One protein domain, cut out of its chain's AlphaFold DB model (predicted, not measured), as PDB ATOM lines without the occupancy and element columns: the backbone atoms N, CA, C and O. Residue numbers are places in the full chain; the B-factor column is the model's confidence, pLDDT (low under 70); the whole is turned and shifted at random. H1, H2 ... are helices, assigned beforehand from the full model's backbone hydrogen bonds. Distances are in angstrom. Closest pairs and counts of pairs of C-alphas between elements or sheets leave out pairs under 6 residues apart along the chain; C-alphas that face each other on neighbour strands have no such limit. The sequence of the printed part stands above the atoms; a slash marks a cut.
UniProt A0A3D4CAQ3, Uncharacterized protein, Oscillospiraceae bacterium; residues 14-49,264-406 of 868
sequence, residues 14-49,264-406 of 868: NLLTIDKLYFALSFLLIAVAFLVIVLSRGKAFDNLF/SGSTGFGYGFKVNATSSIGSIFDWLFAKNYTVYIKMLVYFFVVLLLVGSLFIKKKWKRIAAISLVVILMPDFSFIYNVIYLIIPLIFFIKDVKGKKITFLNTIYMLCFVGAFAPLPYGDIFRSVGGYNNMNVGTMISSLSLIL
ATOM      1  N   ASN A  14     253.009 178.296 157.620       54.16
ATOM      2  CA  ASN A  14     253.114 178.953 156.306       54.16
ATOM      3  C   ASN A  14     253.778 178.106 155.205       54.16
ATOM      4  O   ASN A  14     254.072 178.621 154.126       54.16
ATOM      5  N   LEU A  15     254.015 176.808 155.424       66.56
ATOM      6  CA  LEU A  15     254.509 175.958 154.341       66.56
ATOM      7  C   LEU A  15     253.400 175.741 153.294       66.56
ATOM      8  O   LEU A  15     252.298 175.290 153.631       66.56
ATOM      9  N   LEU A  16     253.694 176.048 152.026       84.12
ATOM     10  CA  LEU A  16     252.838 175.689 150.896       84.12
ATOM     11  C   LEU A  16     252.859 174.161 150.735       84.12
ATOM     12  O   LEU A  16     253.906 173.559 150.487       84.12
ATOM     13  N   THR A  17     251.706 173.529 150.932       94.25
ATOM     14  CA  THR A  17     251.519 172.076 150.821       94.25
ATOM     15  C   THR A  17     250.787 171.738 149.527       94.25
ATOM     16  O   THR A  17     250.100 172.590 148.961       94.25
ATOM     17  N   ILE A  18     250.919 170.498 149.045       95.56
ATOM     18  CA  ILE A  18     250.308 170.075 147.770       95.56
ATOM     19  C   ILE A  18     248.788 170.264 147.772       95.56
ATOM     20  O   ILE A  18     248.231 170.715 146.776       95.56
ATOM     21  N   ASP A  19     248.111 169.955 148.880       94.75
ATOM     22  CA  ASP A  19     246.663 170.133 148.983       94.75
ATOM     23  C   ASP A  19     246.261 171.612 148.919       94.75
ATOM     24  O   ASP A  19     245.355 171.963 148.169       94.75
ATOM     25  N   LYS A  20     246.976 172.502 149.624       94.62
ATOM     26  CA  LYS A  20     246.744 173.954 149.538       94.62
ATOM     27  C   LYS A  20     246.971 174.474 148.113       94.62
ATOM     28  O   LYS A  20     246.180 175.284 147.641       94.62
ATOM     29  N   LEU A  21     248.012 173.990 147.429       95.69
ATOM     30  CA  LEU A  21     248.316 174.363 146.045       95.69
ATOM     31  C   LEU A  21     247.233 173.885 145.064       95.69
ATOM     32  O   LEU A  21     246.830 174.659 144.201       95.69
ATOM     33  N   TYR A  22     246.720 172.660 145.232       96.94
ATOM     34  CA  TYR A  22     245.589 172.148 144.449       96.94
ATOM     35  C   TYR A  22     244.380 173.084 144.535       96.94
ATOM     36  O   TYR A  22     243.837 173.493 143.507       96.94
ATOM     37  N   PHE A  23     243.979 173.457 145.756       96.56
ATOM     38  CA  PHE A  23     242.841 174.355 145.954       96.56
ATOM     39  C   PHE A  23     243.116 175.748 145.387       96.56
ATOM     40  O   PHE A  23     242.262 176.281 144.688       96.56
ATOM     41  N   ALA A  24     244.301 176.316 145.632       95.81
ATOM     42  CA  ALA A  24     244.664 177.637 145.120       95.81
ATOM     43  C   ALA A  24     244.599 177.701 143.585       95.81
ATOM     44  O   ALA A  24     243.978 178.610 143.041       95.81
ATOM     45  N   LEU A  25     245.174 176.713 142.890       96.62
ATOM     46  CA  LEU A  25     245.133 176.644 141.426       96.62
ATOM     47  C   LEU A  25     243.717 176.398 140.899       96.62
ATOM     48  O   LEU A  25     243.310 177.040 139.937       96.62
ATOM     49  N   SER A  26     242.950 175.515 141.542       97.00
ATOM     50  CA  SER A  26     241.568 175.244 141.132       97.00
ATOM     51  C   SER A  26     240.697 176.496 141.260       97.00
ATOM     52  O   SER A  26     239.975 176.836 140.328       97.00
ATOM     53  N   PHE A  27     240.804 177.232 142.373       96.75
ATOM     54  CA  PHE A  27     240.076 178.488 142.563       96.75
ATOM     55  C   PHE A  27     240.540 179.597 141.626       96.75
ATOM     56  O   PHE A  27     239.703 180.356 141.147       96.75
ATOM     57  N   LEU A  28     241.840 179.670 141.324       96.25
ATOM     58  CA  LEU A  28     242.348 180.595 140.316       96.25
ATOM     59  C   LEU A  28     241.709 180.315 138.952       96.25
ATOM     60  O   LEU A  28     241.216 181.242 138.319       96.25
ATOM     61  N   LEU A  29     241.659 179.053 138.517       94.88
ATOM     62  CA  LEU A  29     241.037 178.688 137.242       94.88
ATOM     63  C   LEU A  29     239.528 178.941 137.234       94.88
ATOM     64  O   LEU A  29     239.019 179.426 136.231       94.88
ATOM     65  N   ILE A  30     238.824 178.697 138.343       94.88
ATOM     66  CA  ILE A  30     237.401 179.053 138.483       94.88
ATOM     67  C   ILE A  30     237.205 180.572 138.358       94.88
ATOM     68  O   ILE A  30     236.320 181.018 137.632       94.88
ATOM     69  N   ALA A  31     238.040 181.374 139.026       94.81
ATOM     70  CA  ALA A  31     237.964 182.832 138.955       94.81
ATOM     71  C   ALA A  31     238.264 183.353 137.541       94.81
ATOM     72  O   ALA A  31     237.553 184.221 137.039       94.81
ATOM     73  N   VAL A  32     239.276 182.785 136.877       92.12
ATOM     74  CA  VAL A  32     239.602 183.098 135.481       92.12
ATOM     75  C   VAL A  32     238.444 182.716 134.558       92.12
ATOM     76  O   VAL A  32     238.055 183.522 133.719       92.12
ATOM     77  N   ALA A  33     237.851 181.534 134.731       90.62
ATOM     78  CA  ALA A  33     236.702 181.090 133.946       90.62
ATOM     79  C   ALA A  33     235.513 182.040 134.095       90.62
ATOM     80  O   ALA A  33     234.930 182.462 133.099       90.62
ATOM     81  N   PHE A  34     235.197 182.428 135.333       90.81
ATOM     82  CA  PHE A  34     234.144 183.393 135.625       90.81
ATOM     83  C   PHE A  34     234.417 184.746 134.957       90.81
ATOM     84  O   PHE A  34     233.541 185.298 134.299       90.81
ATOM     85  N   LEU A  35     235.649 185.251 135.055       90.75
ATOM     86  CA  LEU A  35     236.049 186.502 134.414       90.75
ATOM     87  C   LEU A  35     235.936 186.420 132.883       90.75
ATOM     88  O   LEU A  35     235.400 187.335 132.267       90.75
ATOM     89  N   VAL A  36     236.354 185.313 132.265       88.56
ATOM     90  CA  VAL A  36     236.199 185.078 130.817       88.56
ATOM     91  C   VAL A  36     234.722 185.033 130.414       88.56
ATOM     92  O   VAL A  36     234.340 185.617 129.400       88.56
ATOM     93  N   ILE A  37     233.868 184.395 131.212       87.88
ATOM     94  CA  ILE A  37     232.417 184.351 130.991       87.88
ATOM     95  C   ILE A  37     231.809 185.757 131.049       87.88
ATOM     96  O   ILE A  37     231.066 186.138 130.144       87.88
ATOM     97  N   VAL A  38     232.160 186.554 132.062       89.19
ATOM     98  CA  VAL A  38     231.666 187.932 132.207       89.19
ATOM     99  C   VAL A  38     232.154 188.814 131.057       89.19
ATOM    100  O   VAL A  38     231.346 189.475 130.406       89.19
ATOM    101  N   LEU A  39     233.455 188.789 130.748       88.88
ATOM    102  CA  LEU A  39     234.042 189.609 129.680       88.88
ATOM    103  C   LEU A  39     233.525 189.229 128.287       88.88
ATOM    104  O   LEU A  39     233.390 190.092 127.424       88.88
ATOM    105  N   SER A  40     233.195 187.955 128.071       85.81
ATOM    106  CA  SER A  40     232.579 187.480 126.826       85.81
ATOM    107  C   SER A  40     231.063 187.697 126.759       85.81
ATOM    108  O   SER A  40     230.447 187.300 125.769       85.81
ATOM    109  N   ARG A  41     230.452 188.305 127.790       87.19
ATOM    110  CA  ARG A  41     228.993 188.488 127.923       87.19
ATOM    111  C   ARG A  41     228.222 187.176 127.769       87.19
ATOM    112  O   ARG A  41     227.207 187.112 127.084       87.19
ATOM    113  N   GLY A  42     228.743 186.111 128.372       81.50
ATOM    114  CA  GLY A  42     228.139 184.783 128.335       81.50
ATOM    115  C   GLY A  42     228.516 183.941 127.117       81.50
ATOM    116  O   GLY A  42     228.353 182.732 127.184       81.50
ATOM    117  N   LYS A  43     229.119 184.498 126.059       81.38
ATOM    118  CA  LYS A  43     229.497 183.714 124.866       81.38
ATOM    119  C   LYS A  43     230.490 182.583 125.167       81.38
ATOM    120  O   LYS A  43     230.532 181.582 124.470       81.38
ATOM    121  N   ALA A  44     231.309 182.708 126.212       83.44
ATOM    122  CA  ALA A  44     232.199 181.622 126.618       83.44
ATOM    123  C   ALA A  44     231.445 180.401 127.193       83.44
ATOM    124  O   ALA A  44     231.985 179.296 127.128       83.44
ATOM    125  N   PHE A  45     230.213 180.571 127.708       80.44
ATOM    126  CA  PHE A  45     229.373 179.440 128.134       80.44
ATOM    127  C   PHE A  45     229.076 178.492 127.002       80.44
ATOM    128  O   PHE A  45     228.931 177.303 127.276       80.44
ATOM    129  N   ASP A  46     229.058 179.008 125.770       76.38
ATOM    130  CA  ASP A  46     228.924 178.174 124.604       76.38
ATOM    131  C   ASP A  46     229.941 177.031 124.749       76.38
ATOM    132  O   ASP A  46     229.563 175.885 124.930       76.38
ATOM    133  N   ASN A  47     231.232 177.297 124.902       79.88
ATOM    134  CA  ASN A  47     232.260 176.244 124.942       79.88
ATOM    135  C   ASN A  47     232.163 175.235 126.116       79.88
ATOM    136  O   ASN A  47     232.915 174.258 126.124       79.88
ATOM    137  N   LEU A  48     231.279 175.456 127.100       79.19
ATOM    138  CA  LEU A  48     230.964 174.507 128.177       79.19
ATOM    139  C   LEU A  48     229.724 173.651 127.895       79.19
ATOM    140  O   LEU A  48     229.571 172.614 128.538       79.19
ATOM    141  N   PHE A  49     228.864 174.069 126.969       79.56
ATOM    142  CA  PHE A  49     227.627 173.396 126.587       79.56
ATOM    143  C   PHE A  49     227.698 172.855 125.160       79.56
ATOM    144  O   PHE A  49     228.569 173.202 124.364       79.56
ATOM    145  N   SER A 264     234.853 159.524 113.947       51.88
ATOM    146  CA  SER A 264     234.879 160.628 112.984       51.88
ATOM    147  C   SER A 264     234.643 160.090 111.564       51.88
ATOM    148  O   SER A 264     235.451 159.338 111.029       51.88
ATOM    149  N   GLY A 265     233.507 160.458 110.959       50.19
ATOM    150  CA  GLY A 265     233.231 160.211 109.538       50.19
ATOM    151  C   GLY A 265     231.818 159.744 109.176       50.19
ATOM    152  O   GLY A 265     231.371 160.072 108.084       50.19
ATOM    153  N   SER A 266     231.088 159.041 110.052       44.44
ATOM    154  CA  SER A 266     229.795 158.420 109.685       44.44
ATOM    155  C   SER A 266     228.555 159.260 110.028       44.44
ATOM    156  O   SER A 266     227.580 159.243 109.287       44.44
ATOM    157  N   THR A 267     228.592 160.037 111.114       49.69
ATOM    158  CA  THR A 267     227.438 160.826 111.607       49.69
ATOM    159  C   THR A 267     227.695 162.327 111.707       49.69
ATOM    160  O   THR A 267     226.778 163.095 111.972       49.69
ATOM    161  N   GLY A 268     228.945 162.765 111.525       55.75
ATOM    162  CA  GLY A 268     229.323 164.175 111.597       55.75
ATOM    163  C   GLY A 268     229.571 164.734 113.004       55.75
ATOM    164  O   GLY A 268     229.859 165.914 113.094       55.75
ATOM    165  N   PHE A 269     229.538 163.963 114.104       68.44
ATOM    166  CA  PHE A 269     229.715 164.514 115.472       68.44
ATOM    167  C   PHE A 269     231.032 165.275 115.735       68.44
ATOM    168  O   PHE A 269     231.052 166.163 116.587       68.44
ATOM    169  N   GLY A 270     232.119 164.943 115.035       75.94
ATOM    170  CA  GLY A 270     233.447 165.520 115.278       75.94
ATOM    171  C   GLY A 270     234.120 165.013 116.561       75.94
ATOM    172  O   GLY A 270     233.747 163.969 117.111       75.94
ATOM    173  N   TYR A 271     235.136 165.745 117.024       83.75
ATOM    174  CA  TYR A 271     235.966 165.397 118.189       83.75
ATOM    175  C   TYR A 271     235.573 166.126 119.483       83.75
ATOM    176  O   TYR A 271     236.071 165.782 120.554       83.75
ATOM    177  N   GLY A 272     234.703 167.135 119.401       82.81
ATOM    178  CA  GLY A 272     234.345 167.979 120.538       82.81
ATOM    179  C   GLY A 272     233.740 167.215 121.711       82.81
ATOM    180  O   GLY A 272     233.035 166.221 121.533       82.81
ATOM    181  N   PHE A 273     234.050 167.681 122.923       87.25
ATOM    182  CA  PHE A 273     233.633 167.123 124.216       87.25
ATOM    183  C   PHE A 273     234.036 165.665 124.489       87.25
ATOM    184  O   PHE A 273     233.791 165.180 125.593       87.25
ATOM    185  N   LYS A 274     234.666 164.949 123.550       90.06
ATOM    186  CA  LYS A 274     235.125 163.566 123.738       90.06
ATOM    187  C   LYS A 274     236.471 163.533 124.452       90.06
ATOM    188  O   LYS A 274     237.407 164.227 124.066       90.06
ATOM    189  N   VAL A 275     236.567 162.681 125.470       93.50
ATOM    190  CA  VAL A 275     237.771 162.523 126.307       93.50
ATOM    191  C   VAL A 275     238.390 161.128 126.220       93.50
ATOM    192  O   VAL A 275     239.354 160.844 126.929       93.50
ATOM    193  N   ASN A 276     237.849 160.239 125.378       92.69
ATOM    194  CA  ASN A 276     238.483 158.947 125.123       92.69
ATOM    195  C   ASN A 276     239.818 159.124 124.395       92.69
ATOM    196  O   ASN A 276     239.965 160.008 123.548       92.69
ATOM    197  N   ALA A 277     240.776 158.244 124.686       92.12
ATOM    198  CA  ALA A 277     242.137 158.393 124.182       92.12
ATOM    199  C   ALA A 277     242.198 158.355 122.646       92.12
ATOM    200  O   ALA A 277     242.952 159.123 122.050       92.12
ATOM    201  N   THR A 278     241.366 157.524 122.006       88.94
ATOM    202  CA  THR A 278     241.292 157.413 120.543       88.94
ATOM    203  C   THR A 278     240.911 158.742 119.894       88.94
ATOM    204  O   THR A 278     241.569 159.179 118.956       88.94
ATOM    205  N   SER A 279     239.890 159.424 120.418       87.81
ATOM    206  CA  SER A 279     239.403 160.707 119.899       87.81
ATOM    207  C   SER A 279     240.365 161.847 120.215       87.81
ATOM    208  O   SER A 279     240.649 162.670 119.347       87.81
ATOM    209  N   SER A 280     240.914 161.890 121.430       89.94
ATOM    210  CA  SER A 280     241.845 162.947 121.833       89.94
ATOM    211  C   SER A 280     243.138 162.900 121.015       89.94
ATOM    212  O   SER A 280     243.545 163.920 120.460       89.94
ATOM    213  N   ILE A 281     243.743 161.716 120.864       89.50
ATOM    214  CA  ILE A 281     244.947 161.526 120.041       89.50
ATOM    215  C   ILE A 281     244.598 161.665 118.555       89.50
ATOM    216  O   ILE A 281     245.306 162.354 117.825       89.50
ATOM    217  N   GLY A 282     243.478 161.080 118.118       86.00
ATOM    218  CA  GLY A 282     242.988 161.167 116.741       86.00
ATOM    219  C   GLY A 282     242.837 162.608 116.268       86.00
ATOM    220  O   GLY A 282     243.340 162.943 115.206       86.00
ATOM    221  N   SER A 283     242.269 163.491 117.095       86.06
ATOM    222  CA  SER A 283     242.118 164.913 116.754       86.06
ATOM    223  C   SER A 283     243.452 165.623 116.479       86.06
ATOM    224  O   SER A 283     243.523 166.469 115.591       86.06
ATOM    225  N   ILE A 284     244.524 165.252 117.191       87.44
ATOM    226  CA  ILE A 284     245.874 165.802 116.993       87.44
ATOM    227  C   ILE A 284     246.477 165.264 115.692       87.44
ATOM    228  O   ILE A 284     247.060 166.026 114.923       87.44
ATOM    229  N   PHE A 285     246.338 163.961 115.435       83.88
ATOM    230  CA  PHE A 285     246.867 163.326 114.225       83.88
ATOM    231  C   PHE A 285     246.151 163.809 112.963       83.88
ATOM    232  O   PHE A 285     246.811 164.144 111.981       83.88
ATOM    233  N   ASP A 286     244.825 163.910 113.003       79.25
ATOM    234  CA  ASP A 286     244.029 164.442 111.900       79.25
ATOM    235  C   ASP A 286     244.393 165.908 111.625       79.25
ATOM    236  O   ASP A 286     244.539 166.295 110.466       79.25
ATOM    237  N   TRP A 287     244.630 166.709 112.672       81.12
ATOM    238  CA  TRP A 287     245.097 168.091 112.531       81.12
ATOM    239  C   TRP A 287     246.513 168.196 111.934       81.12
ATOM    240  O   TRP A 287     246.732 169.000 111.028       81.12
ATOM    241  N   LEU A 288     247.470 167.382 112.399       80.69
ATOM    242  CA  LEU A 288     248.871 167.426 111.951       80.69
ATOM    243  C   LEU A 288     249.083 166.841 110.550       80.69
ATOM    244  O   LEU A 288     249.883 167.364 109.772       80.69
ATOM    245  N   PHE A 289     248.413 165.731 110.240       75.56
ATOM    246  CA  PHE A 289     248.735 164.900 109.079       75.56
ATOM    247  C   PHE A 289     247.628 164.849 108.024       75.56
ATOM    248  O   PHE A 289     247.886 164.344 106.928       75.56
ATOM    249  N   ALA A 290     246.421 165.351 108.325       64.06
ATOM    250  CA  ALA A 290     245.242 165.274 107.454       64.06
ATOM    251  C   ALA A 290     244.973 163.847 106.923       64.06
ATOM    252  O   ALA A 290     244.570 163.652 105.775       64.06
ATOM    253  N   LYS A 291     245.244 162.834 107.757       62.28
ATOM    254  CA  LYS A 291     245.091 161.402 107.470       62.28
ATOM    255  C   LYS A 291     244.453 160.714 108.669       62.28
ATOM    256  O   LYS A 291     244.880 160.947 109.792       62.28
ATOM    257  N   ASN A 292     243.511 159.812 108.409       65.56
ATOM    258  CA  ASN A 292     242.825 159.066 109.456       65.56
ATOM    259  C   ASN A 292     243.709 157.911 109.973       65.56
ATOM    260  O   ASN A 292     243.870 156.892 109.303       65.56
ATOM    261  N   TYR A 293     244.268 158.078 111.175       71.94
ATOM    262  CA  TYR A 293     245.070 157.062 111.878       71.94
ATOM    263  C   TYR A 293     244.281 156.308 112.963       71.94
ATOM    264  O   TYR A 293     244.870 155.592 113.779       71.94
ATOM    265  N   THR A 294     242.952 156.449 112.991       73.31
ATOM    266  CA  THR A 294     242.094 156.008 114.104       73.31
ATOM    267  C   THR A 294     242.271 154.533 114.461       73.31
ATOM    268  O   THR A 294     242.332 154.209 115.643       73.31
ATOM    269  N   VAL A 295     242.424 153.636 113.477       73.31
ATOM    270  CA  VAL A 295     242.608 152.192 113.725       73.31
ATOM    271  C   VAL A 295     243.903 151.911 114.495       73.31
ATOM    272  O   VAL A 295     243.874 151.248 115.530       73.31
ATOM    273  N   TYR A 296     245.029 152.469 114.048       75.81
ATOM    274  CA  TYR A 296     246.329 152.282 114.703       75.81
ATOM    275  C   TYR A 296     246.354 152.896 116.105       75.81
ATOM    276  O   TYR A 296     246.862 152.290 117.048       75.81
ATOM    277  N   ILE A 297     245.757 154.083 116.254       82.56
ATOM    278  CA  ILE A 297     245.612 154.741 117.554       82.56
ATOM    279  C   ILE A 297     244.784 153.857 118.488       82.56
ATOM    280  O   ILE A 297     245.190 153.630 119.624       82.56
ATOM    281  N   LYS A 298     243.666 153.301 118.012       82.12
ATOM    282  CA  LYS A 298     242.790 152.423 118.795       82.12
ATOM    283  C   LYS A 298     243.506 151.144 119.245       82.12
ATOM    284  O   LYS A 298     243.400 150.777 120.413       82.12
ATOM    285  N   MET A 299     244.304 150.519 118.375       79.69
ATOM    286  CA  MET A 299     245.151 149.373 118.746       79.69
ATOM    287  C   MET A 299     246.143 149.733 119.861       79.69
ATOM    288  O   MET A 299     246.260 149.009 120.851       79.69
ATOM    289  N   LEU A 300     246.819 150.877 119.732       81.44
ATOM    290  CA  LEU A 300     247.751 151.369 120.744       81.44
ATOM    291  C   LEU A 300     247.034 151.677 122.069       81.44
ATOM    292  O   LEU A 300     247.520 151.299 123.134       81.44
ATOM    293  N   VAL A 301     245.856 152.300 122.018       86.69
ATOM    294  CA  VAL A 301     245.024 152.575 123.199       86.69
ATOM    295  C   VAL A 301     244.635 151.279 123.904       86.69
ATOM    296  O   VAL A 301     244.804 151.190 125.119       86.69
ATOM    297  N   TYR A 302     244.178 150.256 123.178       85.25
ATOM    298  CA  TYR A 302     243.837 148.963 123.777       85.25
ATOM    299  C   TYR A 302     245.032 148.297 124.452       85.25
ATOM    300  O   TYR A 302     244.909 147.834 125.589       85.25
ATOM    301  N   PHE A 303     246.205 148.334 123.821       82.62
ATOM    302  CA  PHE A 303     247.438 147.851 124.436       82.62
ATOM    303  C   PHE A 303     247.750 148.582 125.755       82.62
ATOM    304  O   PHE A 303     247.947 147.948 126.796       82.62
ATOM    305  N   PHE A 304     247.722 149.919 125.753       85.31
ATOM    306  CA  PHE A 304     247.990 150.719 126.953       85.31
ATOM    307  C   PHE A 304     246.939 150.537 128.053       85.31
ATOM    308  O   PHE A 304     247.293 150.523 129.232       85.31
ATOM    309  N   VAL A 305     245.663 150.381 127.696       86.62
ATOM    310  CA  VAL A 305     244.570 150.146 128.650       86.62
ATOM    311  C   VAL A 305     244.747 148.811 129.367       86.62
ATOM    312  O   VAL A 305     244.599 148.760 130.589       86.62
ATOM    313  N   VAL A 306     245.128 147.748 128.652       85.00
ATOM    314  CA  VAL A 306     245.422 146.445 129.269       85.00
ATOM    315  C   VAL A 306     246.604 146.560 130.232       85.00
ATOM    316  O   VAL A 306     246.514 146.093 131.369       85.00
ATOM    317  N   LEU A 307     247.680 147.249 129.834       85.50
ATOM    318  CA  LEU A 307     248.825 147.494 130.717       85.50
ATOM    319  C   LEU A 307     248.450 148.311 131.959       85.50
ATOM    320  O   LEU A 307     248.908 147.993 133.056       85.50
ATOM    321  N   LEU A 308     247.614 149.342 131.812       90.25
ATOM    322  CA  LEU A 308     247.123 150.145 132.932       90.25
ATOM    323  C   LEU A 308     246.292 149.291 133.896       90.25
ATOM    324  O   LEU A 308     246.499 149.355 135.110       90.25
ATOM    325  N   LEU A 309     245.380 148.470 133.365       85.75
ATOM    326  CA  LEU A 309     244.499 147.604 134.148       85.75
ATOM    327  C   LEU A 309     245.300 146.550 134.924       85.75
ATOM    328  O   LEU A 309     245.164 146.454 136.144       85.75
ATOM    329  N   VAL A 310     246.184 145.813 134.244       82.25
ATOM    330  CA  VAL A 310     247.037 144.785 134.864       82.25
ATOM    331  C   VAL A 310     248.026 145.425 135.835       82.25
ATOM    332  O   VAL A 310     248.144 144.987 136.979       82.25
ATOM    333  N   GLY A 311     248.685 146.510 135.424       81.44
ATOM    334  CA  GLY A 311     249.612 147.267 136.260       81.44
ATOM    335  C   GLY A 311     248.954 147.796 137.534       81.44
ATOM    336  O   GLY A 311     249.591 147.808 138.590       81.44
ATOM    337  N   SER A 312     247.667 148.165 137.479       83.81
ATOM    338  CA  SER A 312     246.919 148.656 138.642       83.81
ATOM    339  C   SER A 312     246.864 147.646 139.793       83.81
ATOM    340  O   SER A 312     246.939 148.055 140.955       83.81
ATOM    341  N   LEU A 313     246.846 146.339 139.502       82.38
ATOM    342  CA  LEU A 313     246.814 145.274 140.512       82.38
ATOM    343  C   LEU A 313     248.072 145.275 141.403       82.38
ATOM    344  O   LEU A 313     248.016 144.868 142.563       82.38
ATOM    345  N   PHE A 314     249.196 145.798 140.900       82.12
ATOM    346  CA  PHE A 314     250.481 145.862 141.611       82.12
ATOM    347  C   PHE A 314     250.700 147.191 142.352       82.12
ATOM    348  O   PHE A 314     251.663 147.354 143.121       82.12
ATOM    349  N   ILE A 315     249.820 148.179 142.161       87.62
ATOM    350  CA  ILE A 315     249.961 149.485 142.802       87.62
ATOM    351  C   ILE A 315     249.443 149.434 144.244       87.62
ATOM    352  O   ILE A 315     248.251 149.388 144.511       87.62
ATOM    353  N   LYS A 316     250.346 149.561 145.221       84.94
ATOM    354  CA  LYS A 316     249.971 149.561 146.650       84.94
ATOM    355  C   LYS A 316     249.018 150.697 147.065       84.94
ATOM    356  O   LYS A 316     248.138 150.495 147.897       84.94
ATOM    357  N   LYS A 317     249.190 151.912 146.526       91.81
ATOM    358  CA  LYS A 317     248.393 153.078 146.952       91.81
ATOM    359  C   LYS A 317     246.950 152.964 146.450       91.81
ATOM    360  O   LYS A 317     246.720 152.949 145.245       91.81
ATOM    361  N   LYS A 318     245.978 152.969 147.373       91.50
ATOM    362  CA  LYS A 318     244.541 152.825 147.065       91.50
ATOM    363  C   LYS A 318     244.040 153.855 146.044       91.50
ATOM    364  O   LYS A 318     243.409 153.466 145.071       91.50
ATOM    365  N   TRP A 319     244.373 155.139 146.209       95.50
ATOM    366  CA  TRP A 319     243.908 156.191 145.290       95.50
ATOM    367  C   TRP A 319     244.386 155.978 143.850       95.50
ATOM    368  O   TRP A 319     243.638 156.235 142.918       95.50
ATOM    369  N   LYS A 320     245.601 155.446 143.670       96.00
ATOM    370  CA  LYS A 320     246.177 155.155 142.353       96.00
ATOM    371  C   LYS A 320     245.499 153.973 141.669       96.00
ATOM    372  O   LYS A 320     245.261 154.039 140.472       96.00
ATOM    373  N   ARG A 321     245.146 152.924 142.424       93.94
ATOM    374  CA  ARG A 321     244.361 151.787 141.906       93.94
ATOM    375  C   ARG A 321     242.994 152.240 141.415       93.94
ATOM    376  O   ARG A 321     242.609 151.943 140.292       93.94
ATOM    377  N   ILE A 322     242.304 153.022 142.246       95.75
ATOM    378  CA  ILE A 322     241.002 153.598 141.898       95.75
ATOM    379  C   ILE A 322     241.137 154.511 140.669       95.75
ATOM    380  O   ILE A 322     240.315 154.421 139.763       95.75
ATOM    381  N   ALA A 323     242.179 155.349 140.607       97.50
ATOM    382  CA  ALA A 323     242.440 156.224 139.463       97.50
ATOM    383  C   ALA A 323     242.676 155.430 138.176       97.50
ATOM    384  O   ALA A 323     242.056 155.740 137.168       97.50
ATOM    385  N   ALA A 324     243.501 154.382 138.216       96.00
ATOM    386  CA  ALA A 324     243.767 153.531 137.059       96.00
ATOM    387  C   ALA A 324     242.482 152.885 136.519       96.00
ATOM    388  O   ALA A 324     242.205 152.991 135.329       96.00
ATOM    389  N   ILE A 325     241.652 152.304 137.394       94.56
ATOM    390  CA  ILE A 325     240.361 151.718 136.997       94.56
ATOM    391  C   ILE A 325     239.427 152.795 136.422       94.56
ATOM    392  O   ILE A 325     238.834 152.594 135.365       94.56
ATOM    393  N   SER A 326     239.337 153.958 137.075       97.31
ATOM    394  CA  SER A 326     238.507 155.080 136.604       97.31
ATOM    395  C   SER A 326     238.942 155.558 135.216       97.31
ATOM    396  O   SER A 326     238.103 155.816 134.363       97.31
ATOM    397  N   LEU A 327     240.251 155.636 134.965       97.56
ATOM    398  CA  LEU A 327     240.802 156.032 133.670       97.56
ATOM    399  C   LEU A 327     240.490 155.019 132.576       97.56
ATOM    400  O   LEU A 327     240.219 155.439 131.463       97.56
ATOM    401  N   VAL A 328     240.457 153.715 132.868       94.12
ATOM    402  CA  VAL A 328     239.998 152.718 131.884       94.12
ATOM    403  C   VAL A 328     238.528 152.949 131.524       94.12
ATOM    404  O   VAL A 328     238.189 152.980 130.344       94.12
ATOM    405  N   VAL A 329     237.672 153.194 132.522       94.56
ATOM    406  CA  VAL A 329     236.246 153.509 132.306       94.56
ATOM    407  C   VAL A 329     236.061 154.783 131.466       94.56
ATOM    408  O   VAL A 329     235.114 154.860 130.690       94.56
ATOM    409  N   ILE A 330     236.958 155.767 131.589       96.06
ATOM    410  CA  ILE A 330     236.880 157.040 130.854       96.06
ATOM    411  C   ILE A 330     237.508 156.954 129.455       96.06
ATOM    412  O   ILE A 330     236.920 157.450 128.497       96.06
ATOM    413  N   LEU A 331     238.707 156.379 129.338       94.38
ATOM    414  CA  LEU A 331     239.557 156.485 128.147       94.38
ATOM    415  C   LEU A 331     239.276 155.418 127.088       94.38
ATOM    416  O   LEU A 331     239.629 155.636 125.930       94.38
ATOM    417  N   MET A 332     238.699 154.280 127.479       88.00
ATOM    418  CA  MET A 332     238.484 153.132 126.594       88.00
ATOM    419  C   MET A 332     237.215 153.228 125.728       88.00
ATOM    420  O   MET A 332     237.304 152.867 124.556       88.00
ATOM    421  N   PRO A 333     236.040 153.658 126.237       87.75
ATOM    422  CA  PRO A 333     234.822 153.680 125.425       87.75
ATOM    423  C   PRO A 333     234.869 154.777 124.354       87.75
ATOM    424  O   PRO A 333     235.135 155.936 124.673       87.75
ATOM    425  N   ASP A 334     234.542 154.439 123.104       79.19
ATOM    426  CA  ASP A 334     234.534 155.403 121.991       79.19
ATOM    427  C   ASP A 334     233.469 156.504 122.204       79.19
ATOM    428  O   ASP A 334     233.703 157.683 121.925       79.19
ATOM    429  N   PHE A 335     232.328 156.149 122.808       80.44
ATOM    430  CA  PHE A 335     231.295 157.083 123.273       80.44
ATOM    431  C   PHE A 335     231.579 157.584 124.706       80.44
ATOM    432  O   PHE A 335     230.824 157.330 125.647       80.44
ATOM    433  N   SER A 336     232.706 158.276 124.904       90.50
ATOM    434  CA  SER A 336     233.067 158.866 126.204       90.50
ATOM    435  C   SER A 336     233.257 160.377 126.122       90.50
ATOM    436  O   SER A 336     234.292 160.868 125.662       90.50
ATOM    437  N   PHE A 337     232.242 161.109 126.583       91.62
ATOM    438  CA  PHE A 337     232.247 162.567 126.679       91.62
ATOM    439  C   PHE A 337     232.799 163.063 128.018       91.62
ATOM    440  O   PHE A 337     232.967 162.298 128.970       91.62
ATOM    441  N   ILE A 338     233.057 164.368 128.100       93.38
ATOM    442  CA  ILE A 338     233.679 165.038 129.245       93.38
ATOM    443  C   ILE A 338     232.923 164.805 130.556       93.38
ATOM    444  O   ILE A 338     233.557 164.731 131.608       93.38
ATOM    445  N   TYR A 339     231.605 164.573 130.509       94.25
ATOM    446  CA  TYR A 339     230.845 164.203 131.701       94.25
ATOM    447  C   TYR A 339     231.336 162.915 132.361       94.25
ATOM    448  O   TYR A 339     230.998 162.718 133.514       94.25
ATOM    449  N   ASN A 340     232.090 162.026 131.694       96.19
ATOM    450  CA  ASN A 340     232.628 160.804 132.308       96.19
ATOM    451  C   ASN A 340     233.842 161.089 133.205       96.19
ATOM    452  O   ASN A 340     234.155 160.292 134.087       96.19
ATOM    453  N   VAL A 341     234.518 162.231 133.053       97.19
ATOM    454  CA  VAL A 341     235.710 162.571 133.856       97.19
ATOM    455  C   VAL A 341     235.412 162.612 135.355       97.19
ATOM    456  O   VAL A 341     236.274 162.318 136.181       97.19
ATOM    457  N   ILE A 342     234.159 162.867 135.714       96.25
ATOM    458  CA  ILE A 342     233.631 162.778 137.072       96.25
ATOM    459  C   ILE A 342     233.962 161.458 137.802       96.25
ATOM    460  O   ILE A 342     234.056 161.482 139.026       96.25
ATOM    461  N   TYR A 343     234.206 160.323 137.120       97.25
ATOM    462  CA  TYR A 343     234.635 159.084 137.796       97.25
ATOM    463  C   TYR A 343     235.941 159.300 138.587       97.25
ATOM    464  O   TYR A 343     236.180 158.622 139.589       97.25
ATOM    465  N   LEU A 344     236.753 160.300 138.211       97.62
ATOM    466  CA  LEU A 344     237.954 160.708 138.938       97.62
ATOM    467  C   LEU A 344     237.699 161.449 140.257       97.62
ATOM    468  O   LEU A 344     238.656 161.652 141.009       97.62
ATOM    469  N   ILE A 345     236.457 161.802 140.607       96.38
ATOM    470  CA  ILE A 345     236.177 162.465 141.890       96.38
ATOM    471  C   ILE A 345     236.530 161.556 143.074       96.38
ATOM    472  O   ILE A 345     237.101 162.007 144.068       96.38
ATOM    473  N   ILE A 346     236.273 160.250 142.941       96.12
ATOM    474  CA  ILE A 346     236.590 159.255 143.966       96.12
ATOM    475  C   ILE A 346     238.111 159.197 144.205       96.12
ATOM    476  O   ILE A 346     238.540 159.438 145.337       96.12
ATOM    477  N   PRO A 347     238.972 158.918 143.204       97.31
ATOM    478  CA  PRO A 347     240.413 158.894 143.430       97.31
ATOM    479  C   PRO A 347     240.992 160.260 143.810       97.31
ATOM    480  O   PRO A 347     241.930 160.284 144.607       97.31
ATOM    481  N   LEU A 348     240.429 161.378 143.335       97.69
ATOM    482  CA  LEU A 348     240.833 162.729 143.744       97.69
ATOM    483  C   LEU A 348     240.688 162.929 145.259       97.69
ATOM    484  O   LEU A 348     241.615 163.395 145.918       97.69
ATOM    485  N   ILE A 349     239.574 162.500 145.850       96.25
ATOM    486  CA  ILE A 349     239.367 162.569 147.306       96.25
ATOM    487  C   ILE A 349     240.449 161.798 148.057       96.25
ATOM    488  O   ILE A 349     241.054 162.316 149.000       96.25
ATOM    489  N   PHE A 350     240.720 160.558 147.642       96.38
ATOM    490  CA  PHE A 350     241.757 159.751 148.284       96.38
ATOM    491  C   PHE A 350     243.166 160.304 148.026       96.38
ATOM    492  O   PHE A 350     244.027 160.162 148.897       96.38
ATOM    493  N   PHE A 351     243.401 160.961 146.888       97.56
ATOM    494  CA  PHE A 351     244.636 161.688 146.607       97.56
ATOM    495  C   PHE A 351     244.810 162.867 147.569       97.56
ATOM    496  O   PHE A 351     245.833 162.923 148.246       97.56
ATOM    497  N   ILE A 352     243.803 163.739 147.721       97.00
ATOM    498  CA  ILE A 352     243.837 164.867 148.670       97.00
ATOM    499  C   ILE A 352     244.078 164.369 150.096       97.00
ATOM    500  O   ILE A 352     244.916 164.924 150.803       97.00
ATOM    501  N   LYS A 353     243.425 163.276 150.510       94.94
ATOM    502  CA  LYS A 353     243.684 162.643 151.814       94.94
ATOM    503  C   LYS A 353     245.127 162.147 151.953       94.94
ATOM    504  O   LYS A 353     245.700 162.294 153.028       94.94
ATOM    505  N   ASP A 354     245.714 161.585 150.894       95.12
ATOM    506  CA  ASP A 354     247.110 161.126 150.893       95.12
ATOM    507  C   ASP A 354     248.100 162.297 150.922       95.12
ATOM    508  O   ASP A 354     249.119 162.193 151.594       95.12
ATOM    509  N   VAL A 355     247.844 163.406 150.225       94.62
ATOM    510  CA  VAL A 355     248.797 164.533 150.111       94.62
ATOM    511  C   VAL A 355     248.558 165.674 151.095       94.62
ATOM    512  O   VAL A 355     249.372 166.596 151.162       94.62
ATOM    513  N   LYS A 356     247.485 165.611 151.885       92.75
ATOM    514  CA  LYS A 356     247.148 166.607 152.904       92.75
ATOM    515  C   LYS A 356     248.343 166.909 153.807       92.75
ATOM    516  O   LYS A 356     248.870 166.020 154.475       92.75
ATOM    517  N   GLY A 357     248.754 168.176 153.843       90.62
ATOM    518  CA  GLY A 357     249.862 168.633 154.683       90.62
ATOM    519  C   GLY A 357     251.254 168.182 154.218       90.62
ATOM    520  O   GLY A 357     252.243 168.494 154.883       90.62
ATOM    521  N   LYS A 358     251.366 167.455 153.096       93.06
ATOM    522  CA  LYS A 358     252.656 167.009 152.554       93.06
ATOM    523  C   LYS A 358     253.330 168.130 151.763       93.06
ATOM    524  O   LYS A 358     252.676 168.935 151.096       93.06
ATOM    525  N   LYS A 359     254.664 168.154 151.831       92.88
ATOM    526  CA  LYS A 359     255.508 169.073 151.056       92.88
ATOM    527  C   LYS A 359     255.355 168.831 149.554       92.88
ATOM    528  O   LYS A 359     255.018 167.726 149.122       92.88
ATOM    529  N   ILE A 360     255.658 169.869 148.781       93.56
ATOM    530  CA  ILE A 360     255.695 169.805 147.323       93.56
ATOM    531  C   ILE A 360     256.823 168.874 146.880       93.56
ATOM    532  O   ILE A 360     257.962 169.003 147.322       93.56
ATOM    533  N   THR A 361     256.488 167.921 146.016       93.50
ATOM    534  CA  THR A 361     257.442 167.048 145.328       93.50
ATOM    535  C   THR A 361     257.046 166.980 143.864       93.50
ATOM    536  O   THR A 361     255.857 167.043 143.558       93.50
ATOM    537  N   PHE A 362     258.019 166.797 142.971       92.25
ATOM    538  CA  PHE A 362     257.782 166.717 141.528       92.25
ATOM    539  C   PHE A 362     256.620 165.777 141.168       92.25
ATOM    540  O   PHE A 362     255.668 166.176 140.502       92.25
ATOM    541  N   LEU A 363     256.633 164.553 141.705       90.62
ATOM    542  CA  LEU A 363     255.622 163.548 141.389       90.62
ATOM    543  C   LEU A 363     254.222 163.911 141.922       90.62
ATOM    544  O   LEU A 363     253.232 163.733 141.218       90.62
ATOM    545  N   ASN A 364     254.119 164.440 143.149       93.50
ATOM    546  CA  ASN A 364     252.823 164.874 143.681       93.50
ATOM    547  C   ASN A 364     252.291 166.102 142.932       93.50
ATOM    548  O   ASN A 364     251.080 166.217 142.767       93.50
ATOM    549  N   THR A 365     253.176 166.988 142.462       95.69
ATOM    550  CA  THR A 365     252.807 168.136 141.628       95.69
ATOM    551  C   THR A 365     252.226 167.683 140.296       95.69
ATOM    552  O   THR A 365     251.173 168.180 139.920       95.69
ATOM    553  N   ILE A 366     252.832 166.700 139.621       96.38
ATOM    554  CA  ILE A 366     252.297 166.165 138.357       96.38
ATOM    555  C   ILE A 366     250.893 165.590 138.547       96.38
ATOM    556  O   ILE A 366     249.977 165.962 137.816       96.38
ATOM    557  N   TYR A 367     250.695 164.724 139.548       97.50
ATOM    558  CA  TYR A 367     249.370 164.159 139.814       97.50
ATOM    559  C   TYR A 367     248.345 165.240 140.159       97.50
ATOM    560  O   TYR A 367     247.216 165.195 139.676       97.50
ATOM    561  N   MET A 368     248.747 166.229 140.962       97.62
ATOM    562  CA  MET A 368     247.909 167.371 141.310       97.62
ATOM    563  C   MET A 368     247.501 168.162 140.060       97.62
ATOM    564  O   MET A 368     246.313 168.404 139.880       97.62
ATOM    565  N   LEU A 369     248.444 168.486 139.169       98.19
ATOM    566  CA  LEU A 369     248.168 169.202 137.920       98.19
ATOM    567  C   LEU A 369     247.245 168.409 136.991       98.19
ATOM    568  O   LEU A 369     246.344 168.998 136.404       98.19
ATOM    569  N   CYS A 370     247.400 167.083 136.910       98.31
ATOM    570  CA  CYS A 370     246.481 166.240 136.140       98.31
ATOM    571  C   CYS A 370     245.051 166.309 136.702       98.31
ATOM    572  O   CYS A 370     244.090 166.418 135.946       98.31
ATOM    573  N   PHE A 371     244.889 166.280 138.030       98.38
ATOM    574  CA  PHE A 371     243.571 166.443 138.647       98.38
ATOM    575  C   PHE A 371     243.000 167.853 138.461       98.38
ATOM    576  O   PHE A 371     241.796 167.986 138.262       98.38
ATOM    577  N   VAL A 372     243.832 168.899 138.510       98.00
ATOM    578  CA  VAL A 372     243.393 170.270 138.206       98.00
ATOM    579  C   VAL A 372     242.911 170.355 136.757       98.00
ATOM    580  O   VAL A 372     241.783 170.772 136.527       98.00
ATOM    581  N   GLY A 373     243.712 169.898 135.791       96.38
ATOM    582  CA  GLY A 373     243.362 169.947 134.369       96.38
ATOM    583  C   GLY A 373     242.138 169.104 134.001       96.38
ATOM    584  O   GLY A 373     241.365 169.512 133.142       96.38
ATOM    585  N   ALA A 374     241.903 167.984 134.694       96.81
ATOM    586  CA  ALA A 374     240.714 167.150 134.498       96.81
ATOM    587  C   ALA A 374     239.403 167.823 134.961       96.81
ATOM    588  O   ALA A 374     238.348 167.568 134.388       96.81
ATOM    589  N   PHE A 375     239.448 168.668 135.999       96.38
ATOM    590  CA  PHE A 375     238.252 169.291 136.591       96.38
ATOM    591  C   PHE A 375     238.114 170.792 136.300       96.38
ATOM    592  O   PHE A 375     237.096 171.383 136.656       96.38
ATOM    593  N   ALA A 376     239.096 171.429 135.665       91.88
ATOM    594  CA  ALA A 376     239.066 172.867 135.433       91.88
ATOM    595  C   ALA A 376     237.866 173.293 134.548       91.88
ATOM    596  O   ALA A 376     237.641 172.691 133.489       91.88
ATOM    597  N   PRO A 377     237.097 174.331 134.936       88.00
ATOM    598  CA  PRO A 377     236.118 174.969 134.058       88.00
ATOM    599  C   PRO A 377     236.837 175.838 133.039       88.00
ATOM    600  O   PRO A 377     237.209 176.964 133.337       88.00
ATOM    601  N   LEU A 378     237.090 175.320 131.845       84.44
ATOM    602  CA  LEU A 378     237.873 176.020 130.826       84.44
ATOM    603  C   LEU A 378     236.965 176.367 129.632       84.44
ATOM    604  O   LEU A 378     236.990 175.635 128.643       84.44
ATOM    605  N   PRO A 379     236.177 177.465 129.704       79.25
ATOM    606  CA  PRO A 379     235.177 177.869 128.702       79.25
ATOM    607  C   PRO A 379     235.805 178.496 127.438       79.25
ATOM    608  O   PRO A 379     235.340 179.502 126.903       79.25
ATOM    609  N   TYR A 380     236.911 177.931 126.967       75.50
ATOM    610  CA  TYR A 380     237.701 178.463 125.860       75.50
ATOM    611  C   TYR A 380     237.339 177.772 124.544       75.50
ATOM    612  O   TYR A 380     237.019 176.585 124.529       75.50
ATOM    613  N   GLY A 381     237.411 178.527 123.447       74.69
ATOM    614  CA  GLY A 381     236.953 178.093 122.126       74.69
ATOM    615  C   GLY A 381     237.754 176.962 121.480       74.69
ATOM    616  O   GLY A 381     238.658 176.365 122.065       74.69
ATOM    617  N   ASP A 382     237.412 176.684 120.227       78.38
ATOM    618  CA  ASP A 382     238.001 175.608 119.431       78.38
ATOM    619  C   ASP A 382     239.478 175.838 119.100       78.38
ATOM    620  O   ASP A 382     239.843 176.918 118.622       78.38
ATOM    621  N   ILE A 383     240.299 174.794 119.271       69.00
ATOM    622  CA  ILE A 383     241.737 174.821 118.955       69.00
ATOM    623  C   ILE A 383     242.049 174.175 117.588       69.00
ATOM    624  O   ILE A 383     242.980 174.599 116.909       69.00
ATOM    625  N   PHE A 384     241.227 173.214 117.133       70.12
ATOM    626  CA  PHE A 384     241.389 172.493 115.857       70.12
ATOM    627  C   PHE A 384     240.229 172.733 114.882       70.12
ATOM    628  O   PHE A 384     239.570 171.800 114.431       70.12
ATOM    629  N   ARG A 385     239.981 173.998 114.528       62.78
ATOM    630  CA  ARG A 385     238.856 174.404 113.656       62.78
ATOM    631  C   ARG A 385     238.891 173.823 112.233       62.78
ATOM    632  O   ARG A 385     237.919 173.958 111.503       62.78
ATOM    633  N   SER A 386     240.009 173.224 111.821       59.97
ATOM    634  CA  SER A 386     240.194 172.616 110.497       59.97
ATOM    635  C   SER A 386     239.829 171.130 110.434       59.97
ATOM    636  O   SER A 386     239.949 170.533 109.366       59.97
ATOM    637  N   VAL A 387     239.454 170.513 111.558       62.62
ATOM    638  CA  VAL A 387     239.110 169.088 111.637       62.62
ATOM    639  C   VAL A 387     237.586 168.951 111.605       62.62
ATOM    640  O   VAL A 387     236.900 169.582 112.397       62.62
ATOM    641  N   GLY A 388     237.048 168.174 110.660       57.72
ATOM    642  CA  GLY A 388     235.611 168.156 110.355       57.72
ATOM    643  C   GLY A 388     234.701 167.594 111.462       57.72
ATOM    644  O   GLY A 388     235.078 166.692 112.210       57.72
ATOM    645  N   GLY A 389     233.464 168.100 111.514       64.44
ATOM    646  CA  GLY A 389     232.380 167.655 112.398       64.44
ATOM    647  C   GLY A 389     231.547 168.819 112.953       64.44
ATOM    648  O   GLY A 389     231.932 169.974 112.817       64.44
ATOM    649  N   TYR A 390     230.399 168.526 113.570       63.94
ATOM    650  CA  TYR A 390     229.520 169.506 114.216       63.94
ATOM    651  C   TYR A 390     230.170 170.124 115.455       63.94
ATOM    652  O   TYR A 390     229.971 171.305 115.714       63.94
ATOM    653  N   ASN A 391     230.946 169.333 116.207       71.38
ATOM    654  CA  ASN A 391     231.687 169.812 117.369       71.38
ATOM    655  C   ASN A 391     233.191 169.636 117.146       71.38
ATOM    656  O   ASN A 391     233.704 168.512 117.061       71.38
ATOM    657  N   ASN A 392     233.909 170.752 117.114       75.75
ATOM    658  CA  ASN A 392     235.365 170.757 117.085       75.75
ATOM    659  C   ASN A 392     235.940 170.475 118.476       75.75
ATOM    660  O   ASN A 392     235.284 170.632 119.505       75.75
ATOM    661  N   MET A 393     237.211 170.077 118.510       85.19
ATOM    662  CA  MET A 393     237.943 169.944 119.765       85.19
ATOM    663  C   MET A 393     238.176 171.326 120.398       85.19
ATOM    664  O   MET A 393     238.934 172.146 119.861       85.19
ATOM    665  N   ASN A 394     237.554 171.563 121.555       84.94
ATOM    666  CA  ASN A 394     237.756 172.772 122.349       84.94
ATOM    667  C   ASN A 394     238.930 172.633 123.330       84.94
ATOM    668  O   ASN A 394     239.334 171.530 123.718       84.94
ATOM    669  N   VAL A 395     239.486 173.777 123.731       87.25
ATOM    670  CA  VAL A 395     240.667 173.849 124.604       87.25
ATOM    671  C   VAL A 395     240.431 173.139 125.942       87.25
ATOM    672  O   VAL A 395     241.308 172.410 126.405       87.25
ATOM    673  N   GLY A 396     239.254 173.307 126.554       87.81
ATOM    674  CA  GLY A 396     238.939 172.685 127.843       87.81
ATOM    675  C   GLY A 396     238.912 171.156 127.782       87.81
ATOM    676  O   GLY A 396     239.540 170.481 128.598       87.81
ATOM    677  N   THR A 397     238.262 170.603 126.758       90.62
ATOM    678  CA  THR A 397     238.205 169.160 126.486       90.62
ATOM    679  C   THR A 397     239.594 168.611 126.196       90.62
ATOM    680  O   THR A 397     239.939 167.543 126.703       90.62
ATOM    681  N   MET A 398     240.419 169.344 125.439       91.31
ATOM    682  CA  MET A 398     241.793 168.933 125.147       91.31
ATOM    683  C   MET A 398     242.660 168.901 126.409       91.31
ATOM    684  O   MET A 398     243.310 167.893 126.677       91.31
ATOM    685  N   ILE A 399     242.645 169.962 127.221       93.25
ATOM    686  CA  ILE A 399     243.421 170.020 128.471       93.25
ATOM    687  C   ILE A 399     242.988 168.908 129.425       93.25
ATOM    688  O   ILE A 399     243.846 168.218 129.987       93.25
ATOM    689  N   SER A 400     241.679 168.687 129.564       95.12
ATOM    690  CA  SER A 400     241.150 167.567 130.338       95.12
ATOM    691  C   SER A 400     241.675 166.241 129.786       95.12
ATOM    692  O   SER A 400     242.323 165.490 130.510       95.12
ATOM    693  N   SER A 401     241.522 165.987 128.486       94.56
ATOM    694  CA  SER A 401     241.972 164.751 127.831       94.56
ATOM    695  C   SER A 401     243.464 164.473 128.020       94.56
ATOM    696  O   SER A 401     243.847 163.373 128.423       94.56
ATOM    697  N   LEU A 402     244.322 165.467 127.782       95.12
ATOM    698  CA  LEU A 402     245.769 165.336 127.965       95.12
ATOM    699  C   LEU A 402     246.129 165.087 129.430       95.12
ATOM    700  O   LEU A 402     247.026 164.294 129.709       95.12
ATOM    701  N   SER A 403     245.398 165.692 130.369       97.69
ATOM    702  CA  SER A 403     245.572 165.440 131.803       97.69
ATOM    703  C   SER A 403     245.231 163.995 132.179       97.69
ATOM    704  O   SER A 403     245.952 163.377 132.965       97.69
ATOM    705  N   LEU A 404     244.169 163.428 131.595       98.00
ATOM    706  CA  LEU A 404     243.782 162.027 131.793       98.00
ATOM    707  C   LEU A 404     244.822 161.067 131.211       98.00
ATOM    708  O   LEU A 404     245.219 160.115 131.883       98.00
ATOM    709  N   ILE A 405     245.280 161.326 129.983       96.56
ATOM    710  CA  ILE A 405     246.297 160.514 129.302       96.56
ATOM    711  C   ILE A 405     247.614 160.567 130.081       96.56
ATOM    712  O   ILE A 405     248.213 159.527 130.343       96.56
ATOM    713  N   LEU A 406     248.041 161.752 130.526       96.88
ATOM    714  CA  LEU A 406     249.252 161.904 131.328       96.88
ATOM    715  C   LEU A 406     249.140 161.144 132.655       96.88
ATOM    716  O   LEU A 406     250.048 160.392 133.016       96.88
TER     717      LEU A 406
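What this domain is: This is residues 14 to 49 and 264 to 406 of the 868 residues of an uncharacterized protein of Oscillospiraceae bacterium (UniProt A0A3D4CAQ3). The longest helix, H1, forms one edge of a flat slab of helices, spread like a fan: H4, H5 and H6 lie side by side in a row, H7 follows beside H6, and H1 meets H7 with its residues 18 to 26 and then swings away as an arm, with H2 folded back at its far end. H8 sits in the core, across the ends of H5 and H7, and H3 packs on H8 and H4. The printed part has 179 residues with eight named helices, H1 to H8 in that order, and no named strand; the class is all helix. It is compact, with a radius of gyration of the C-alphas of 17.2 A, and spans 52 by 46 by 23 A.

Where its parts are: Find C-alpha 18 at (250.308, 170.075, 147.770); from there H1, residues 18 to 39, runs 31.2 A to C-alpha 39 at (234.042, 189.609, 129.680). H2 is residues 43 to 48. Beyond the cut come H3, residues 277 to 289, H4, residues 294 to 312 and 26.1 A long, and H5, residues 318 to 331. H6, residues 338 to 355, is 25.8 A long and has a kink of 41 degrees near residue 347. H7 is residues 362 to 375, and H8, residues 395 to 406, ends at C-alpha 406 at (249.252, 161.904, 131.328).

How they stand to each other: Start with H1, H6 and H7, an up-and-down bundle, each running against the one before it. H1 touches H7 at a shallow tilt of 33 degrees, only just short of steep, closest at the C-alphas of Ser 26 and Val 372, 6.1 A. H1 and H6 only just touch, only at their ends, with 3 pairs of C-alphas within 8 A. H1 and H2 touch only at the corner. H5 and H6, a hairpin, touch at 12 degrees, opposite ways, closest at the C-alphas of Trp 319 and Pro 347, 4.8 A. H4 and H5, also a hairpin, stand at 19 degrees. H8 touches H7, with the C-alphas of Ala 374 and Ser 400 4.2 A apart, and H3, with those of Ser 280 and Ser 401 6.3 A apart. In H1, H4, H5, H7 and H8 every O i to N i+4 pair is within hydrogen-bond range; H3 has 8 of 9, H6 8 of 14, and H2 0 of 2 but 3 of 3 O i to N i+3 pairs.

The domain as a whole: Look at Asn 14 and Ser 266, whose C-alphas are the two farthest apart, 56.0 A. Residues 50 to 263 are not printed; C-alphas 49 and 264 are 20.0 A apart across this cut. Of the links printed whole, H7 to H8 is long. The model's confidence is under 70 at residues 14 to 15, 264 to 269, 290 to 292, 383 and 385 to 390.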